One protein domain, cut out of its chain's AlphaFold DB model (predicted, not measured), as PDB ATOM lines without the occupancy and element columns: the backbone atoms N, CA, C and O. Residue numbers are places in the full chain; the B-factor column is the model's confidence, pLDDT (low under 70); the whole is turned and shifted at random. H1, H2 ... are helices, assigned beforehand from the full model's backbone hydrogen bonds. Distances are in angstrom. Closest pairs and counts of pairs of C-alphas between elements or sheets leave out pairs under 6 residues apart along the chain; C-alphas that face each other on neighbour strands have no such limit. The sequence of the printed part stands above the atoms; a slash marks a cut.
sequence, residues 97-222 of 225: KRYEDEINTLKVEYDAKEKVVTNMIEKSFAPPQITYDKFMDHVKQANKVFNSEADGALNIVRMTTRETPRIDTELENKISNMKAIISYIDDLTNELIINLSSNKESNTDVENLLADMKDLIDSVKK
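AT A GLANCE: This is residues 97 to 222 of the 225 residues of an uncharacterized protein of Methanobrevibacter sp (UniProt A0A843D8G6). Three long helices, H1, H2 and H3, stand side by side in an up-and-down bundle, their centres making a triangle, and a shorter fourth helix, H4, packs on H1 so that H2, H1 and H4 form a row with H3 over one side of it. Residues 159 to 166, round the link from H2 to H3, stick out at one end of the long axis, and residues 198 to 204, round the link from H3 to H4, stick out at the other; both stretches stand free. The printed part has 126 residues with four named helices, in the order H1, H2, H3, H4, and no named strand; its class is all helix. It is loose, with a radius of gyration of the C-alphas of 17.2 A, and flat, spanning 59 by 33 by 18 A.

HOW THE PARTS SIT: H1, residues 97 to 124, and H2, residues 130 to 159, touch as a helical hairpin at a shallow tilt of 10 degrees, opposite ways; their closest C-alphas, of Ile 121 and Tyr 132, are 6.4 A apart. H2 and H3, residues 165 to 197, form another helical hairpin at 20 degrees, closest at the C-alphas of Glu 149 and Lys 174, 5.6 A. H3 touches H1 the same way at 19 degrees, with the C-alphas of Val 117 and Thr 189 closest, 5.6 A. H4, residues 203 to 220, touches residues 108 to 120 of H1, opposite ways at 17 degrees, closest at the C-alphas of Val 116 and Met 213, 6.3 A. H3 and H4 only just touch, only at the corner, with 3 pairs of C-alphas within 8 A; H2 and H4 are apart. In H1, H2, H3 and H4 every O i to N i+4 pair is within hydrogen-bond range.

IN THESE COORDINATES: H1 begins at C-alpha 97, (-24.445, 8.508, 16.222), and is 40.5 A long. H2 is 43.1 A, H3 47.4 A and H4 26.1 A, ending at C-alpha 220, (-44.294, 16.040, 19.772).

THE WHOLE: The C-alphas farthest apart, of Arg 162 and Glu 201, are 58.7 A apart. The printed part has no cut, and its three links are tight. Mean pLDDT of the printed part is 77.4; it is under 70 at residues 128, 161 to 162, 195 to 214 and 216 to 222.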
ATOM      1  N   LYS A  97     -23.562   7.592  15.483       82.50
ATOM      2  CA  LYS A  97     -24.445   8.508  16.222       82.50
ATOM      3  C   LYS A  97     -25.666   8.915  15.392       82.50
ATOM      4  O   LYS A  97     -26.758   8.984  15.936       82.50
ATOM      5  N   ARG A  98     -25.517   9.086  14.070       85.62
ATOM      6  CA  ARG A  98     -26.653   9.363  13.167       85.62
ATOM      7  C   ARG A  98     -27.770   8.318  13.292       85.62
ATOM      8  O   ARG A  98     -28.940   8.672  13.247       85.62
ATOM      9  N   TYR A  99     -27.397   7.050  13.486       87.25
ATOM     10  CA  TYR A  99     -28.346   5.964  13.693       87.25
ATOM     11  C   TYR A  99     -28.917   6.005  15.112       87.25
ATOM     12  O   TYR A  99     -30.105   5.773  15.267       87.25
ATOM     13  N   GLU A 100     -28.125   6.343  16.137       87.19
ATOM     14  CA  GLU A 100     -28.639   6.555  17.503       87.19
ATOM     15  C   GLU A 100     -29.723   7.637  17.546       87.19
ATOM     16  O   GLU A 100     -30.805   7.404  18.082       87.19
ATOM     17  N   ASP A 101     -29.443   8.790  16.938       83.19
ATOM     18  CA  ASP A 101     -30.363   9.921  16.850       83.19
ATOM     19  C   ASP A 101     -31.642   9.505  16.082       83.19
ATOM     20  O   ASP A 101     -32.745   9.671  16.602       83.19
ATOM     21  N   GLU A 102     -31.518   8.851  14.916       90.81
ATOM     22  CA  GLU A 102     -32.667   8.364  14.128       90.81
ATOM     23  C   GLU A 102     -33.498   7.286  14.855       90.81
ATOM     24  O   GLU A 102     -34.729   7.341  14.826       90.81
ATOM     25  N   ILE A 103     -32.863   6.328  15.544       90.94
ATOM     26  CA  ILE A 103     -33.571   5.325  16.358       90.94
ATOM     27  C   ILE A 103     -34.363   6.029  17.466       90.94
ATOM     28  O   ILE A 103     -35.531   5.708  17.675       90.94
ATOM     29  N   ASN A 104     -33.766   7.004  18.158       83.44
ATOM     30  CA  ASN A 104     -34.438   7.733  19.234       83.44
ATOM     31  C   ASN A 104     -35.626   8.567  18.720       83.44
ATOM     32  O   ASN A 104     -36.683   8.536  19.351       83.44
ATOM     33  N   THR A 105     -35.507   9.233  17.565       85.50
ATOM     34  CA  THR A 105     -36.641   9.909  16.907       85.50
ATOM     35  C   THR A 105     -37.776   8.929  16.610       85.50
ATOM     36  O   THR A 105     -38.927   9.204  16.945       85.50
ATOM     37  N   LEU A 106     -37.464   7.751  16.053       89.75
ATOM     38  CA  LEU A 106     -38.470   6.726  15.761       89.75
ATOM     39  C   LEU A 106     -39.137   6.190  17.032       89.75
ATOM     40  O   LEU A 106     -40.337   5.930  17.002       89.75
ATOM     41  N   LYS A 107     -38.409   6.050  18.152       91.25
ATOM     42  CA  LYS A 107     -39.008   5.669  19.445       91.25
ATOM     43  C   LYS A 107     -40.038   6.699  19.905       91.25
ATOM     44  O   LYS A 107     -41.160   6.325  20.217       91.25
ATOM     45  N   VAL A 108     -39.691   7.987  19.874       79.44
ATOM     46  CA  VAL A 108     -40.608   9.075  20.260       79.44
ATOM     47  C   VAL A 108     -41.840   9.129  19.346       79.44
ATOM     48  O   VAL A 108     -42.958   9.302  19.831       79.44
ATOM     49  N   GLU A 109     -41.660   8.942  18.035       85.81
ATOM     50  CA  GLU A 109     -42.768   8.862  17.076       85.81
ATOM     51  C   GLU A 109     -43.678   7.650  17.343       85.81
ATOM     52  O   GLU A 109     -44.904   7.787  17.349       85.81
ATOM     53  N   TYR A 110     -43.090   6.476  17.592       90.25
ATOM     54  CA  TYR A 110     -43.834   5.255  17.893       90.25
ATOM     55  C   TYR A 110     -44.613   5.369  19.206       90.25
ATOM     56  O   TYR A 110     -45.816   5.129  19.199       90.25
ATOM     57  N   ASP A 111     -43.980   5.802  20.299       80.75
ATOM     58  CA  ASP A 111     -44.617   5.953  21.616       80.75
ATOM     59  C   ASP A 111     -45.829   6.907  21.548       80.75
ATOM     60  O   ASP A 111     -46.875   6.668  22.161       80.75
ATOM     61  N   ALA A 112     -45.722   7.983  20.757       79.00
ATOM     62  CA  ALA A 112     -46.821   8.915  20.521       79.00
ATOM     63  C   ALA A 112     -47.994   8.252  19.774       79.00
ATOM     64  O   ALA A 112     -49.150   8.408  20.180       79.00
ATOM     65  N   LYS A 113     -47.708   7.490  18.711       84.81
ATOM     66  CA  LYS A 113     -48.716   6.783  17.902       84.81
ATOM     67  C   LYS A 113     -49.343   5.600  18.644       84.81
ATOM     68  O   LYS A 113     -50.558   5.425  18.576       84.81
ATOM     69  N   GLU A 114     -48.561   4.839  19.408       89.94
ATOM     70  CA  GLU A 114     -49.055   3.753  20.262       89.94
ATOM     71  C   GLU A 114     -50.058   4.293  21.287       89.94
ATOM     72  O   GLU A 114     -51.157   3.757  21.442       89.94
ATOM     73  N   LYS A 115     -49.720   5.405  21.948       85.19
ATOM     74  CA  LYS A 115     -50.616   6.065  22.901       85.19
ATOM     75  C   LYS A 115     -51.898   6.567  22.232       85.19
ATOM     76  O   LYS A 115     -52.973   6.431  22.811       85.19
ATOM     77  N   VAL A 116     -51.800   7.123  21.023       80.88
ATOM     78  CA  VAL A 116     -52.960   7.542  20.221       80.88
ATOM     79  C   VAL A 116     -53.889   6.358  19.939       80.88
ATOM     80  O   VAL A 116     -55.064   6.419  20.303       80.88
ATOM     81  N   VAL A 117     -53.377   5.270  19.358       86.25
ATOM     82  CA  VAL A 117     -54.210   4.121  18.969       86.25
ATOM     83  C   VAL A 117     -54.777   3.383  20.190       86.25
ATOM     84  O   VAL A 117     -55.941   2.987  20.181       86.25
ATOM     85  N   THR A 118     -54.015   3.292  21.285       88.69
ATOM     86  CA  THR A 118     -54.472   2.730  22.570       88.69
ATOM     87  C   THR A 118     -55.661   3.522  23.115       88.69
ATOM     88  O   THR A 118     -56.720   2.943  23.355       88.69
ATOM     89  N   ASN A 119     -55.538   4.854  23.204       83.38
ATOM     90  CA  ASN A 119     -56.625   5.732  23.649       83.38
ATOM     91  C   ASN A 119     -57.867   5.625  22.750       83.38
ATOM     92  O   ASN A 119     -58.992   5.714  23.245       83.38
ATOM     93  N   MET A 120     -57.688   5.451  21.433       79.75
ATOM     94  CA  MET A 120     -58.809   5.208  20.523       79.75
ATOM     95  C   MET A 120     -59.525   3.905  20.871       79.75
ATOM     96  O   MET A 120     -60.743   3.921  21.024       79.75
ATOM     97  N   ILE A 121     -58.800   2.794  21.029       85.38
ATOM     98  CA  ILE A 121     -59.382   1.481  21.348       85.38
ATOM     99  C   ILE A 121     -60.132   1.535  22.690       85.38
ATOM    100  O   ILE A 121     -61.278   1.091  22.756       85.38
ATOM    101  N   GLU A 122     -59.540   2.145  23.720       85.06
ATOM    102  CA  GLU A 122     -60.145   2.307  25.053       85.06
ATOM    103  C   GLU A 122     -61.412   3.176  25.054       85.06
ATOM    104  O   GLU A 122     -62.381   2.845  25.738       85.06
ATOM    105  N   LYS A 123     -61.443   4.270  24.278       81.44
ATOM    106  CA  LYS A 123     -62.642   5.119  24.132       81.44
ATOM    107  C   LYS A 123     -63.724   4.476  23.250       81.44
ATOM    108  O   LYS A 123     -64.901   4.781  23.420       81.44
ATOM    109  N   SER A 124     -63.340   3.611  22.309       74.69
ATOM    110  CA  SER A 124     -64.238   3.035  21.290       74.69
ATOM    111  C   SER A 124     -64.906   1.733  21.713       74.69
ATOM    112  O   SER A 124     -66.018   1.440  21.277       74.69
ATOM    113  N   PHE A 125     -64.228   0.929  22.534       81.06
ATOM    114  CA  PHE A 125     -64.683  -0.403  22.913       81.06
ATOM    115  C   PHE A 125     -64.564  -0.588  24.422       81.06
ATOM    116  O   PHE A 125     -63.475  -0.527  24.985       81.06
ATOM    117  N   ALA A 126     -65.682  -0.884  25.082       74.75
ATOM    118  CA  ALA A 126     -65.660  -1.237  26.494       74.75
ATOM    119  C   ALA A 126     -65.051  -2.644  26.682       74.75
ATOM    120  O   ALA A 126     -65.535  -3.601  26.065       74.75
ATOM    121  N   PRO A 127     -64.051  -2.830  27.563       74.06
ATOM    122  CA  PRO A 127     -63.651  -4.162  28.006       74.06
ATOM    123  C   PRO A 127     -64.830  -4.881  28.696       74.06
ATOM    124  O   PRO A 127     -65.624  -4.220  29.371       74.06
ATOM    125  N   PRO A 128     -64.967  -6.219  28.595       66.94
ATOM    126  CA  PRO A 128     -64.096  -7.181  27.916       66.94
ATOM    127  C   PRO A 128     -64.679  -7.621  26.555       66.94
ATOM    128  O   PRO A 128     -65.002  -8.790  26.342       66.94
ATOM    129  N   GLN A 129     -64.917  -6.682  25.634       79.31
ATOM    130  CA  GLN A 129     -65.366  -7.042  24.286       79.31
ATOM    131  C   GLN A 129     -64.235  -7.704  23.485       79.31
ATOM    132  O   GLN A 129     -63.132  -7.176  23.411       79.31
ATOM    133  N   ILE A 130     -64.545  -8.791  22.766       77.50
ATOM    134  CA  ILE A 130     -63.589  -9.504  21.892       77.50
ATOM    135  C   ILE A 130     -62.892  -8.552  20.897       77.50
ATOM    136  O   ILE A 130     -61.738  -8.766  20.533       77.50
ATOM    137  N   THR A 131     -63.582  -7.500  20.449       78.81
ATOM    138  CA  THR A 131     -63.026  -6.467  19.563       78.81
ATOM    139  C   THR A 131     -61.958  -5.615  20.255       78.81
ATOM    140  O   THR A 131     -60.914  -5.370  19.655       78.81
ATOM    141  N   TYR A 132     -62.180  -5.226  21.518       86.44
ATOM    142  CA  TYR A 132     -61.190  -4.526  22.345       86.44
ATOM    143  C   TYR A 132     -59.927  -5.380  22.498       86.44
ATOM    144  O   TYR A 132     -58.835  -4.932  22.148       86.44
ATOM    145  N   ASP A 133     -60.086  -6.631  22.946       82.44
ATOM    146  CA  ASP A 133     -58.956  -7.527  23.221       82.44
ATOM    147  C   ASP A 133     -58.113  -7.773  21.962       82.44
ATOM    148  O   ASP A 133     -56.890  -7.648  22.006       82.44
ATOM    149  N   LYS A 134     -58.760  -8.026  20.814       83.88
ATOM    150  CA  LYS A 134     -58.075  -8.204  19.525       83.88
ATOM    151  C   LYS A 134     -57.239  -6.989  19.135       83.88
ATOM    152  O   LYS A 134     -56.054  -7.147  18.852       83.88
ATOM    153  N   PHE A 135     -57.831  -5.793  19.100       86.19
ATOM    154  CA  PHE A 135     -57.090  -4.593  18.709       86.19
ATOM    155  C   PHE A 135     -55.956  -4.290  19.693       86.19
ATOM    156  O   PHE A 135     -54.845  -3.974  19.272       86.19
ATOM    157  N   MET A 136     -56.194  -4.473  20.991       90.50
ATOM    158  CA  MET A 136     -55.174  -4.263  22.013       90.50
ATOM    159  C   MET A 136     -54.018  -5.274  21.905       90.50
ATOM    160  O   MET A 136     -52.863  -4.921  22.137       90.50
ATOM    161  N   ASP A 137     -54.281  -6.520  21.501       87.69
ATOM    162  CA  ASP A 137     -53.236  -7.516  21.244       87.69
ATOM    163  C   ASP A 137     -52.409  -7.204  19.985       87.69
ATOM    164  O   ASP A 137     -51.192  -7.417  19.996       87.69
ATOM    165  N   HIS A 138     -53.012  -6.620  18.942       85.94
ATOM    166  CA  HIS A 138     -52.269  -6.085  17.793       85.94
ATOM    167  C   HIS A 138     -51.298  -4.966  18.211       85.94
ATOM    168  O   HIS A 138     -50.127  -5.005  17.826       85.94
ATOM    169  N   VAL A 139     -51.740  -4.025  19.056       90.50
ATOM    170  CA  VAL A 139     -50.891  -2.940  19.588       90.50
ATOM    171  C   VAL A 139     -49.750  -3.493  20.453       90.50
ATOM    172  O   VAL A 139     -48.584  -3.199  20.188       90.50
ATOM    173  N   LYS A 140     -50.043  -4.379  21.420       89.88
ATOM    174  CA  LYS A 140     -49.015  -5.040  22.256       89.88
ATOM    175  C   LYS A 140     -47.966  -5.774  21.419       89.88
ATOM    176  O   LYS A 140     -46.775  -5.732  21.737       89.88
ATOM    177  N   GLN A 141     -48.393  -6.481  20.371       83.56
ATOM    178  CA  GLN A 141     -47.484  -7.230  19.508       83.56
ATOM    179  C   GLN A 141     -46.616  -6.295  18.657       83.56
ATOM    180  O   GLN A 141     -45.416  -6.547  18.539       83.56
ATOM    181  N   ALA A 142     -47.176  -5.203  18.125       86.38
ATOM    182  CA  ALA A 142     -46.407  -4.167  17.437       86.38
ATOM    183  C   ALA A 142     -45.345  -3.551  18.364       86.38
ATOM    184  O   ALA A 142     -44.168  -3.528  18.006       86.38
ATOM    185  N   ASN A 143     -45.728  -3.181  19.592       91.88
ATOM    186  CA  ASN A 143     -44.837  -2.589  20.593       91.88
ATOM    187  C   ASN A 143     -43.669  -3.527  20.937       91.88
ATOM    188  O   ASN A 143     -42.498  -3.142  20.894       91.88
ATOM    189  N   LYS A 144     -43.969  -4.808  21.182       88.31
ATOM    190  CA  LYS A 144     -42.956  -5.836  21.447       88.31
ATOM    191  C   LYS A 144     -41.931  -5.964  20.314       88.31
ATOM    192  O   LYS A 144     -40.741  -6.096  20.593       88.31
ATOM    193  N   VAL A 145     -42.373  -5.962  19.053       81.06
ATOM    194  CA  VAL A 145     -41.460  -6.074  17.899       81.06
ATOM    195  C   VAL A 145     -40.671  -4.779  17.714       81.06
ATOM    196  O   VAL A 145     -39.454  -4.839  17.552       81.06
ATOM    197  N   PHE A 146     -41.329  -3.622  17.816       92.62
ATOM    198  CA  PHE A 146     -40.697  -2.311  17.687       92.62
ATOM    199  C   PHE A 146     -39.557  -2.131  18.697       92.62
ATOM    200  O   PHE A 146     -38.421  -1.861  18.308       92.62
ATOM    201  N   ASN A 147     -39.825  -2.374  19.985       85.62
ATOM    202  CA  ASN A 147     -38.803  -2.277  21.025       85.62
ATOM    203  C   ASN A 147     -37.682  -3.310  20.845       85.62
ATOM    204  O   ASN A 147     -36.518  -2.979  21.060       85.62
ATOM    205  N   SER A 148     -37.986  -4.525  20.372       83.69
ATOM    206  CA  SER A 148     -36.950  -5.522  20.069       83.69
ATOM    207  C   SER A 148     -36.006  -5.084  18.942       83.69
ATOM    208  O   SER A 148     -34.824  -5.439  18.974       83.69
ATOM    209  N   GLU A 149     -36.494  -4.337  17.949       82.88
ATOM    210  CA  GLU A 149     -35.655  -3.788  16.878       82.88
ATOM    211  C   GLU A 149     -34.878  -2.556  17.345       82.88
ATOM    212  O   GLU A 149     -33.673  -2.475  17.098       82.88
ATOM    213  N   ALA A 150     -35.525  -1.651  18.085       87.38
ATOM    214  CA  ALA A 150     -34.897  -0.462  18.654       87.38
ATOM    215  C   ALA A 150     -33.747  -0.821  19.609       87.38
ATOM    216  O   ALA A 150     -32.630  -0.330  19.452       87.38
ATOM    217  N   ASP A 151     -33.982  -1.729  20.560       85.88
ATOM    218  CA  ASP A 151     -32.958  -2.183  21.504       85.88
ATOM    219  C   ASP A 151     -31.854  -2.976  20.791       85.88
ATOM    220  O   ASP A 151     -30.674  -2.826  21.110       85.88
ATOM    221  N   GLY A 152     -32.204  -3.776  19.777       81.69
ATOM    222  CA  GLY A 152     -31.234  -4.461  18.922       81.69
ATOM    223  C   GLY A 152     -30.307  -3.487  18.187       81.69
ATOM    224  O   GLY A 152     -29.089  -3.671  18.193       81.69
ATOM    225  N   ALA A 153     -30.865  -2.427  17.600       89.31
ATOM    226  CA  ALA A 153     -30.114  -1.398  16.891       89.31
ATOM    227  C   ALA A 153     -29.245  -0.559  17.847       89.31
ATOM    228  O   ALA A 153     -28.049  -0.396  17.605       89.31
ATOM    229  N   LEU A 154     -29.794  -0.115  18.984       87.44
ATOM    230  CA  LEU A 154     -29.036   0.615  20.007       87.44
ATOM    231  C   LEU A 154     -27.903  -0.231  20.602       87.44
ATOM    232  O   LEU A 154     -26.826   0.298  20.870       87.44
ATOM    233  N   ASN A 155     -28.091  -1.542  20.773       86.50
ATOM    234  CA  ASN A 155     -27.016  -2.434  21.209       86.50
ATOM    235  C   ASN A 155     -25.890  -2.521  20.168       86.50
ATOM    236  O   ASN A 155     -24.721  -2.452  20.545       86.50
ATOM    237  N   ILE A 156     -26.209  -2.590  18.870       82.81
ATOM    238  CA  ILE A 156     -25.200  -2.535  17.798       82.81
ATOM    239  C   ILE A 156     -24.425  -1.211  17.853       82.81
ATOM    240  O   ILE A 156     -23.195  -1.244  17.856       82.81
ATOM    241  N   VAL A 157     -25.112  -0.068  17.963       86.69
ATOM    242  CA  VAL A 157     -24.471   1.255  18.086       86.69
ATOM    243  C   VAL A 157     -23.544   1.316  19.306       86.69
ATOM    244  O   VAL A 157     -22.388   1.717  19.182       86.69
ATOM    245  N   ARG A 158     -24.016   0.884  20.482       82.69
ATOM    246  CA  ARG A 158     -23.271   0.958  21.754       82.69
ATOM    247  C   ARG A 158     -22.072   0.014  21.819       82.69
ATOM    248  O   ARG A 158     -21.072   0.346  22.450       82.69
ATOM    249  N   MET A 159     -22.171  -1.169  21.214       77.31
ATOM    250  CA  MET A 159     -21.125  -2.197  21.277       77.31
ATOM    251  C   MET A 159     -20.082  -2.082  20.155       77.31
ATOM    252  O   MET A 159     -19.066  -2.776  20.200       77.31
ATOM    253  N   THR A 160     -20.300  -1.213  19.163       77.56
ATOM    254  CA  THR A 160     -19.442  -1.112  17.976       77.56
ATOM    255  C   THR A 160     -18.669   0.207  17.941       77.56
ATOM    256  O   THR A 160     -19.243   1.288  17.949       77.56
ATOM    257  N   THR A 161     -17.343   0.127  17.802       67.50
ATOM    258  CA  THR A 161     -16.449   1.302  17.712       67.50
ATOM    259  C   THR A 161     -16.051   1.690  16.281       67.50
ATOM    260  O   THR A 161     -15.195   2.553  16.088       67.50
ATOM    261  N   ARG A 162     -16.615   1.026  15.264       69.50
ATOM    262  CA  ARG A 162     -16.294   1.208  13.842       69.50
ATOM    263  C   ARG A 162     -17.532   1.069  12.967       69.50
ATOM    264  O   ARG A 162     -18.205   0.044  13.004       69.50
ATOM    265  N   GLU A 163     -17.746   2.058  12.119       70.81
ATOM    266  CA  GLU A 163     -18.645   1.956  10.974       70.81
ATOM    267  C   GLU A 163     -18.115   0.902   9.989       70.81
ATOM    268  O   GLU A 163     -16.913   0.843   9.710       70.81
ATOM    269  N   THR A 164     -18.993   0.033   9.493       74.12
ATOM    270  CA  THR A 164     -18.676  -0.920   8.419       74.12
ATOM    271  C   THR A 164     -19.933  -1.142   7.577       74.12
ATOM    272  O   THR A 164     -21.019  -1.149   8.157       74.12
ATOM    273  N   PRO A 165     -19.828  -1.453   6.270       72.06
ATOM    274  CA  PRO A 165     -21.006  -1.642   5.417       72.06
ATOM    275  C   PRO A 165     -21.996  -2.689   5.946       72.06
ATOM    276  O   PRO A 165     -23.204  -2.545   5.786       72.06
ATOM    277  N   ARG A 166     -21.500  -3.731   6.630       73.62
ATOM    278  CA  ARG A 166     -22.337  -4.745   7.290       73.62
ATOM    279  C   ARG A 166     -23.159  -4.167   8.446       73.62
ATOM    280  O   ARG A 166     -24.293  -4.586   8.642       73.62
ATOM    281  N   ILE A 167     -22.573  -3.262   9.223       77.25
ATOM    282  CA  ILE A 167     -23.199  -2.667  10.409       77.25
ATOM    283  C   ILE A 167     -24.177  -1.571   9.998       77.25
ATOM    284  O   ILE A 167     -25.284  -1.546  10.520       77.25
ATOM    285  N   ASP A 168     -23.828  -0.771   8.993       75.25
ATOM    286  CA  ASP A 168     -24.742   0.202   8.389       75.25
ATOM    287  C   ASP A 168     -25.966  -0.494   7.787       75.25
ATOM    288  O   ASP A 168     -27.091  -0.087   8.050       75.25
ATOM    289  N   THR A 169     -25.766  -1.606   7.063       76.38
ATOM    290  CA  THR A 169     -26.870  -2.419   6.518       76.38
ATOM    291  C   THR A 169     -27.764  -2.978   7.628       76.38
ATOM    292  O   THR A 169     -28.986  -2.913   7.527       76.38
ATOM    293  N   GLU A 170     -27.182  -3.517   8.704       76.06
ATOM    294  CA  GLU A 170     -27.950  -4.055   9.835       76.06
ATOM    295  C   GLU A 170     -28.759  -2.951  10.542       76.06
ATOM    296  O   GLU A 170     -29.932  -3.152  10.854       76.06
ATOM    297  N   LEU A 171     -28.173  -1.766  10.744       85.31
ATOM    298  CA  LEU A 171     -28.849  -0.615  11.347       85.31
ATOM    299  C   LEU A 171     -29.949  -0.049  10.434       85.31
ATOM    300  O   LEU A 171     -31.067   0.158  10.905       85.31
ATOM    301  N   GLU A 172     -29.686   0.123   9.135       85.75
ATOM    302  CA  GLU A 172     -30.692   0.542   8.147       85.75
ATOM    303  C   GLU A 172     -31.868  -0.436   8.071       85.75
ATOM    304  O   GLU A 172     -33.016  -0.001   7.983       85.75
ATOM    305  N   ASN A 173     -31.612  -1.743   8.152       77.31
ATOM    306  CA  ASN A 173     -32.661  -2.759   8.156       77.31
ATOM    307  C   ASN A 173     -33.550  -2.654   9.399       77.31
ATOM    308  O   ASN A 173     -34.775  -2.642   9.278       77.31
ATOM    309  N   LYS A 174     -32.959  -2.497  10.589       85.94
ATOM    310  CA  LYS A 174     -33.721  -2.311  11.835       85.94
ATOM    311  C   LYS A 174     -34.529  -1.016  11.828       85.94
ATOM    312  O   LYS A 174     -35.695  -1.018  12.213       85.94
ATOM    313  N   ILE A 175     -33.956   0.063  11.302       87.31
ATOM    314  CA  ILE A 175     -34.640   1.346  11.086       87.31
ATOM    315  C   ILE A 175     -35.794   1.213  10.082       87.31
ATOM    316  O   ILE A 175     -36.879   1.746  10.315       87.31
ATOM    317  N   SER A 176     -35.606   0.459   8.998       83.00
ATOM    318  CA  SER A 176     -36.658   0.157   8.023       83.00
ATOM    319  C   SER A 176     -37.799  -0.658   8.646       83.00
ATOM    320  O   SER A 176     -38.969  -0.350   8.409       83.00
ATOM    321  N   ASN A 177     -37.483  -1.644   9.490       78.50
ATOM    322  CA  ASN A 177     -38.479  -2.438  10.216       78.50
ATOM    323  C   ASN A 177     -39.267  -1.574  11.213       78.50
ATOM    324  O   ASN A 177     -40.495  -1.612  11.212       78.50
ATOM    325  N   MET A 178     -38.592  -0.724  11.996       89.25
ATOM    326  CA  MET A 178     -39.246   0.235  12.897       89.25
ATOM    327  C   MET A 178     -40.204   1.178  12.153       89.25
ATOM    328  O   MET A 178     -41.347   1.343  12.576       89.25
ATOM    329  N   LYS A 179     -39.792   1.729  11.002       87.31
ATOM    330  CA  LYS A 179     -40.654   2.566  10.144       87.31
ATOM    331  C   LYS A 179     -41.861   1.804   9.585       87.31
ATOM    332  O   LYS A 179     -42.951   2.363   9.507       87.31
ATOM    333  N   ALA A 180     -41.696   0.530   9.227       80.56
ATOM    334  CA  ALA A 180     -42.808  -0.313   8.788       80.56
ATOM    335  C   ALA A 180     -43.822  -0.576   9.920       80.56
ATOM    336  O   ALA A 180     -45.025  -0.569   9.674       80.56
ATOM    337  N   ILE A 181     -43.353  -0.750  11.159       80.06
ATOM    338  CA  ILE A 181     -44.220  -0.941  12.333       80.06
ATOM    339  C   ILE A 181     -44.956   0.360  12.697       80.06
ATOM    340  O   ILE A 181     -46.141   0.315  13.018       80.06
ATOM    341  N   ILE A 182     -44.304   1.520  12.566       85.94
ATOM    342  CA  ILE A 182     -44.954   2.838  12.678       85.94
ATOM    343  C   ILE A 182     -46.086   2.979  11.646       85.94
ATOM    344  O   ILE A 182     -47.208   3.314  12.021       85.94
ATOM    345  N   SER A 183     -45.827   2.641  10.376       84.75
ATOM    346  CA  SER A 183     -46.854   2.658   9.321       84.75
ATOM    347  C   SER A 183     -48.024   1.718   9.630       84.75
ATOM    348  O   SER A 183     -49.168   2.075   9.384       84.75
ATOM    349  N   TYR A 184     -47.758   0.543  10.208       82.50
ATOM    350  CA  TYR A 184     -48.807  -0.394  10.618       82.50
ATOM    351  C   TYR A 184     -49.709   0.170  11.732       82.50
ATOM    352  O   TYR A 184     -50.921  -0.045  11.706       82.50
ATOM    353  N   ILE A 185     -49.154   0.929  12.685       88.88
ATOM    354  CA  ILE A 185     -49.959   1.637  13.695       88.88
ATOM    355  C   ILE A 185     -50.785   2.765  13.064       88.88
ATOM    356  O   ILE A 185     -51.936   2.958  13.462       88.88
ATOM    357  N   ASP A 186     -50.255   3.483  12.069       83.81
ATOM    358  CA  ASP A 186     -51.036   4.482  11.324       83.81
ATOM    359  C   ASP A 186     -52.195   3.834  10.550       83.81
ATOM    360  O   ASP A 186     -53.318   4.332  10.605       83.81
ATOM    361  N   ASP A 187     -51.963   2.699   9.884       84.62
ATOM    362  CA  ASP A 187     -53.007   1.950   9.175       84.62
ATOM    363  C   ASP A 187     -54.100   1.458  10.141       84.62
ATOM    364  O   ASP A 187     -55.284   1.700   9.902       84.62
ATOM    365  N   LEU A 188     -53.719   0.886  11.290       83.62
ATOM    366  CA  LEU A 188     -54.652   0.500  12.357       83.62
ATOM    367  C   LEU A 188     -55.450   1.703  12.898       83.62
ATOM    368  O   LEU A 188     -56.655   1.605  13.137       83.62
ATOM    369  N   THR A 189     -54.797   2.856  13.059       80.81
ATOM    370  CA  THR A 189     -55.446   4.112  13.469       80.81
ATOM    371  C   THR A 189     -56.478   4.552  12.426       80.81
ATOM    372  O   THR A 189     -57.617   4.862  12.775       80.81
ATOM    373  N   ASN A 190     -56.130   4.508  11.137       81.38
ATOM    374  CA  ASN A 190     -57.034   4.843  10.035       81.38
ATOM    375  C   ASN A 190     -58.238   3.884   9.958       81.38
ATOM    376  O   ASN A 190     -59.371   4.339   9.794       81.38
ATOM    377  N   GLU A 191     -58.027   2.576  10.133       80.12
ATOM    378  CA  GLU A 191     -59.112   1.587  10.205       80.12
ATOM    379  C   GLU A 191     -60.076   1.873  11.365       80.12
ATOM    380  O   GLU A 191     -61.296   1.792  11.193       80.12
ATOM    381  N   LEU A 192     -59.564   2.260  12.538       79.94
ATOM    382  CA  LEU A 192     -60.397   2.657  13.674       79.94
ATOM    383  C   LEU A 192     -61.210   3.926  13.366       79.94
ATOM    384  O   LEU A 192     -62.413   3.942  13.627       79.94
ATOM    385  N   ILE A 193     -60.612   4.949  12.741       74.69
ATOM    386  CA  ILE A 193     -61.323   6.173  12.318       74.69
ATOM    387  C   ILE A 193     -62.469   5.841  11.345       74.69
ATOM    388  O   ILE A 193     -63.581   6.354  11.498       74.69
ATOM    389  N   ILE A 194     -62.235   4.966  10.363       72.81
ATOM    390  CA  ILE A 194     -63.246   4.560   9.370       72.81
ATOM    391  C   ILE A 194     -64.391   3.781  10.036       72.81
ATOM    392  O   ILE A 194     -65.566   4.044   9.765       72.81
ATOM    393  N   ASN A 195     -64.072   2.859  10.948       68.88
ATOM    394  CA  ASN A 195     -65.081   2.097  11.687       68.88
ATOM    395  C   ASN A 195     -65.929   2.993  12.610       68.88
ATOM    396  O   ASN A 195     -67.143   2.815  12.692       68.88
ATOM    397  N   LEU A 196     -65.317   3.987  13.263       66.25
ATOM    398  CA  LEU A 196     -66.007   4.929  14.151       66.25
ATOM    399  C   LEU A 196     -66.910   5.902  13.393       66.25
ATOM    400  O   LEU A 196     -68.083   6.032  13.730       66.25
ATOM    401  N   SER A 197     -66.398   6.533  12.336       60.59
ATOM    402  CA  SER A 197     -67.167   7.469  11.497       60.59
ATOM    403  C   SER A 197     -68.331   6.804  10.742       60.59
ATOM    404  O   SER A 197     -69.276   7.478  10.329       60.59
ATOM    405  N   SER A 198     -68.313   5.475  10.610       58.81
ATOM    406  CA  SER A 198     -69.432   4.690  10.071       58.81
ATOM    407  C   SER A 198     -70.614   4.552  11.050       58.81
ATOM    408  O   SER A 198     -71.744   4.317  10.611       58.81
ATOM    409  N   ASN A 199     -70.396   4.744  12.359       55.41
ATOM    410  CA  ASN A 199     -71.437   4.716  13.392       55.41
ATOM    411  C   ASN A 199     -72.013   6.123  13.637       55.41
ATOM    412  O   ASN A 199     -71.469   6.938  14.374       55.41
ATOM    413  N   LYS A 200     -73.175   6.389  13.031       48.28
ATOM    414  CA  LYS A 200     -73.798   7.725  12.910       48.28
ATOM    415  C   LYS A 200     -74.220   8.437  14.210       48.28
ATOM    416  O   LYS A 200     -74.726   9.552  14.117       48.28
ATOM    417  N   GLU A 201     -74.050   7.838  15.386       52.19
ATOM    418  CA  GLU A 201     -74.496   8.418  16.665       52.19
ATOM    419  C   GLU A 201     -73.398   9.188  17.430       52.19
ATOM    420  O   GLU A 201     -73.728   9.892  18.379       52.19
ATOM    421  N   SER A 202     -72.121   9.122  17.021       49.25
ATOM    422  CA  SER A 202     -70.979   9.608  17.830       49.25
ATOM    423  C   SER A 202     -70.108  10.709  17.197       49.25
ATOM    424  O   SER A 202     -69.017  10.984  17.694       49.25
ATOM    425  N   ASN A 203     -70.566  11.373  16.126       53.88
ATOM    426  CA  ASN A 203     -69.747  12.319  15.340       53.88
ATOM    427  C   ASN A 203     -68.997  13.373  16.187       53.88
ATOM    428  O   ASN A 203     -67.837  13.663  15.916       53.88
ATOM    429  N   THR A 204     -69.631  13.920  17.229       55.59
ATOM    430  CA  THR A 204     -69.032  14.960  18.087       55.59
ATOM    431  C   THR A 204     -67.923  14.423  18.999       55.59
ATOM    432  O   THR A 204     -66.922  15.105  19.210       55.59
ATOM    433  N   ASP A 205     -68.048  13.192  19.502       54.72
ATOM    434  CA  ASP A 205     -67.002  12.564  20.321       54.72
ATOM    435  C   ASP A 205     -65.807  12.129  19.463       54.72
ATOM    436  O   ASP A 205     -64.658  12.231  19.897       54.72
ATOM    437  N   VAL A 206     -66.063  11.718  18.214       57.53
ATOM    438  CA  VAL A 206     -65.020  11.411  17.223       57.53
ATOM    439  C   VAL A 206     -64.259  12.677  16.811       57.53
ATOM    440  O   VAL A 206     -63.031  12.642  16.757       57.53
ATOM    441  N   GLU A 207     -64.933  13.808  16.576       62.00
ATOM    442  CA  GLU A 207     -64.264  15.083  16.263       62.00
ATOM    443  C   GLU A 207     -63.383  15.584  17.418       62.00
ATOM    444  O   GLU A 207     -62.233  15.961  17.185       62.00
ATOM    445  N   ASN A 208     -63.871  15.521  18.663       64.75
ATOM    446  CA  ASN A 208     -63.076  15.875  19.844       64.75
ATOM    447  C   ASN A 208     -61.856  14.950  20.010       64.75
ATOM    448  O   ASN A 208     -60.751  15.419  20.271       64.75
ATOM    449  N   LEU A 209     -62.027  13.641  19.792       60.34
ATOM    450  CA  LEU A 209     -60.931  12.669  19.829       60.34
ATOM    451  C   LEU A 209     -59.871  12.945  18.749       60.34
ATOM    452  O   LEU A 209     -58.677  12.911  19.039       60.34
ATOM    453  N   LEU A 210     -60.289  13.264  17.521       62.31
ATOM    454  CA  LEU A 210     -59.378  13.618  16.428       62.31
ATOM    455  C   LEU A 210     -58.637  14.942  16.683       62.31
ATOM    456  O   LEU A 210     -57.477  15.075  16.285       62.31
ATOM    457  N   ALA A 211     -59.271  15.902  17.364       68.06
ATOM    458  CA  ALA A 211     -58.625  17.137  17.804       68.06
ATOM    459  C   ALA A 211     -57.547  16.861  18.871       68.06
ATOM    460  O   ALA A 211     -56.392  17.237  18.660       68.06
ATOM    461  N   ASP A 212     -57.881  16.111  19.932       60.56
ATOM    462  CA  ASP A 212     -56.929  15.664  20.966       60.56
ATOM    463  C   ASP A 212     -55.712  14.947  20.343       60.56
ATOM    464  O   ASP A 212     -54.564  15.177  20.730       60.56
ATOM    465  N   MET A 213     -55.952  14.071  19.357       63.50
ATOM    466  CA  MET A 213     -54.906  13.330  18.640       63.50
ATOM    467  C   MET A 213     -53.987  14.255  17.842       63.50
ATOM    468  O   MET A 213     -52.766  14.086  17.870       63.50
ATOM    469  N   LYS A 214     -54.558  15.234  17.130       63.16
ATOM    470  CA  LYS A 214     -53.784  16.192  16.339       63.16
ATOM    471  C   LYS A 214     -52.903  17.061  17.231       63.16
ATOM    472  O   LYS A 214     -51.719  17.202  16.938       63.16
ATOM    473  N   ASP A 215     -53.450  17.569  18.331       70.19
ATOM    474  CA  ASP A 215     -52.696  18.374  19.290       70.19
ATOM    475  C   ASP A 215     -51.594  17.555  19.974       70.19
ATOM    476  O   ASP A 215     -50.483  18.060  20.148       70.19
ATOM    477  N   LEU A 216     -51.828  16.272  20.283       57.72
ATOM    478  CA  LEU A 216     -50.788  15.394  20.824       57.72
ATOM    479  C   LEU A 216     -49.650  15.168  19.811       57.72
ATOM    480  O   LEU A 216     -48.484  15.355  20.155       57.72
ATOM    481  N   ILE A 217     -49.974  14.839  18.556       59.75
ATOM    482  CA  ILE A 217     -48.989  14.626  17.480       59.75
ATOM    483  C   ILE A 217     -48.206  15.915  17.179       59.75
ATOM    484  O   ILE A 217     -46.980  15.888  17.054       59.75
ATOM    485  N   ASP A 218     -48.883  17.060  17.094       61.47
ATOM    486  CA  ASP A 218     -48.248  18.351  16.821       61.47
ATOM    487  C   ASP A 218     -47.516  18.922  18.057       61.47
ATOM    488  O   ASP A 218     -46.647  19.784  17.899       61.47
ATOM    489  N   SER A 219     -47.787  18.428  19.275       51.97
ATOM    490  CA  SER A 219     -46.976  18.728  20.469       51.97
ATOM    491  C   SER A 219     -45.615  18.026  20.446       51.97
ATOM    492  O   SER A 219     -44.621  18.622  20.858       51.97
ATOM    493  N   VAL A 220     -45.545  16.806  19.900       54.75
ATOM    494  CA  VAL A 220     -44.294  16.040  19.772       54.75
ATOM    495  C   VAL A 220     -43.382  16.670  18.716       54.75
ATOM    496  O   VAL A 220     -42.213  16.919  18.996       54.75
ATOM    497  N   LYS A 221     -43.931  17.071  17.559       51.34
ATOM    498  CA  LYS A 221     -43.184  17.780  16.494       51.34
ATOM    499  C   LYS A 221     -42.568  19.121  16.926       51.34
ATOM    500  O   LYS A 221     -41.743  19.666  16.203       51.34
ATOM    501  N   LYS A 222     -42.996  19.696  18.056       51.38
ATOM    502  CA  LYS A 222     -42.489  20.980  18.577       51.38
ATOM    503  C   LYS A 222     -41.276  20.846  19.501       51.38
ATOM    504  O   LYS A 222     -40.749  21.873  19.911       51.38
TER     505      LYS A 222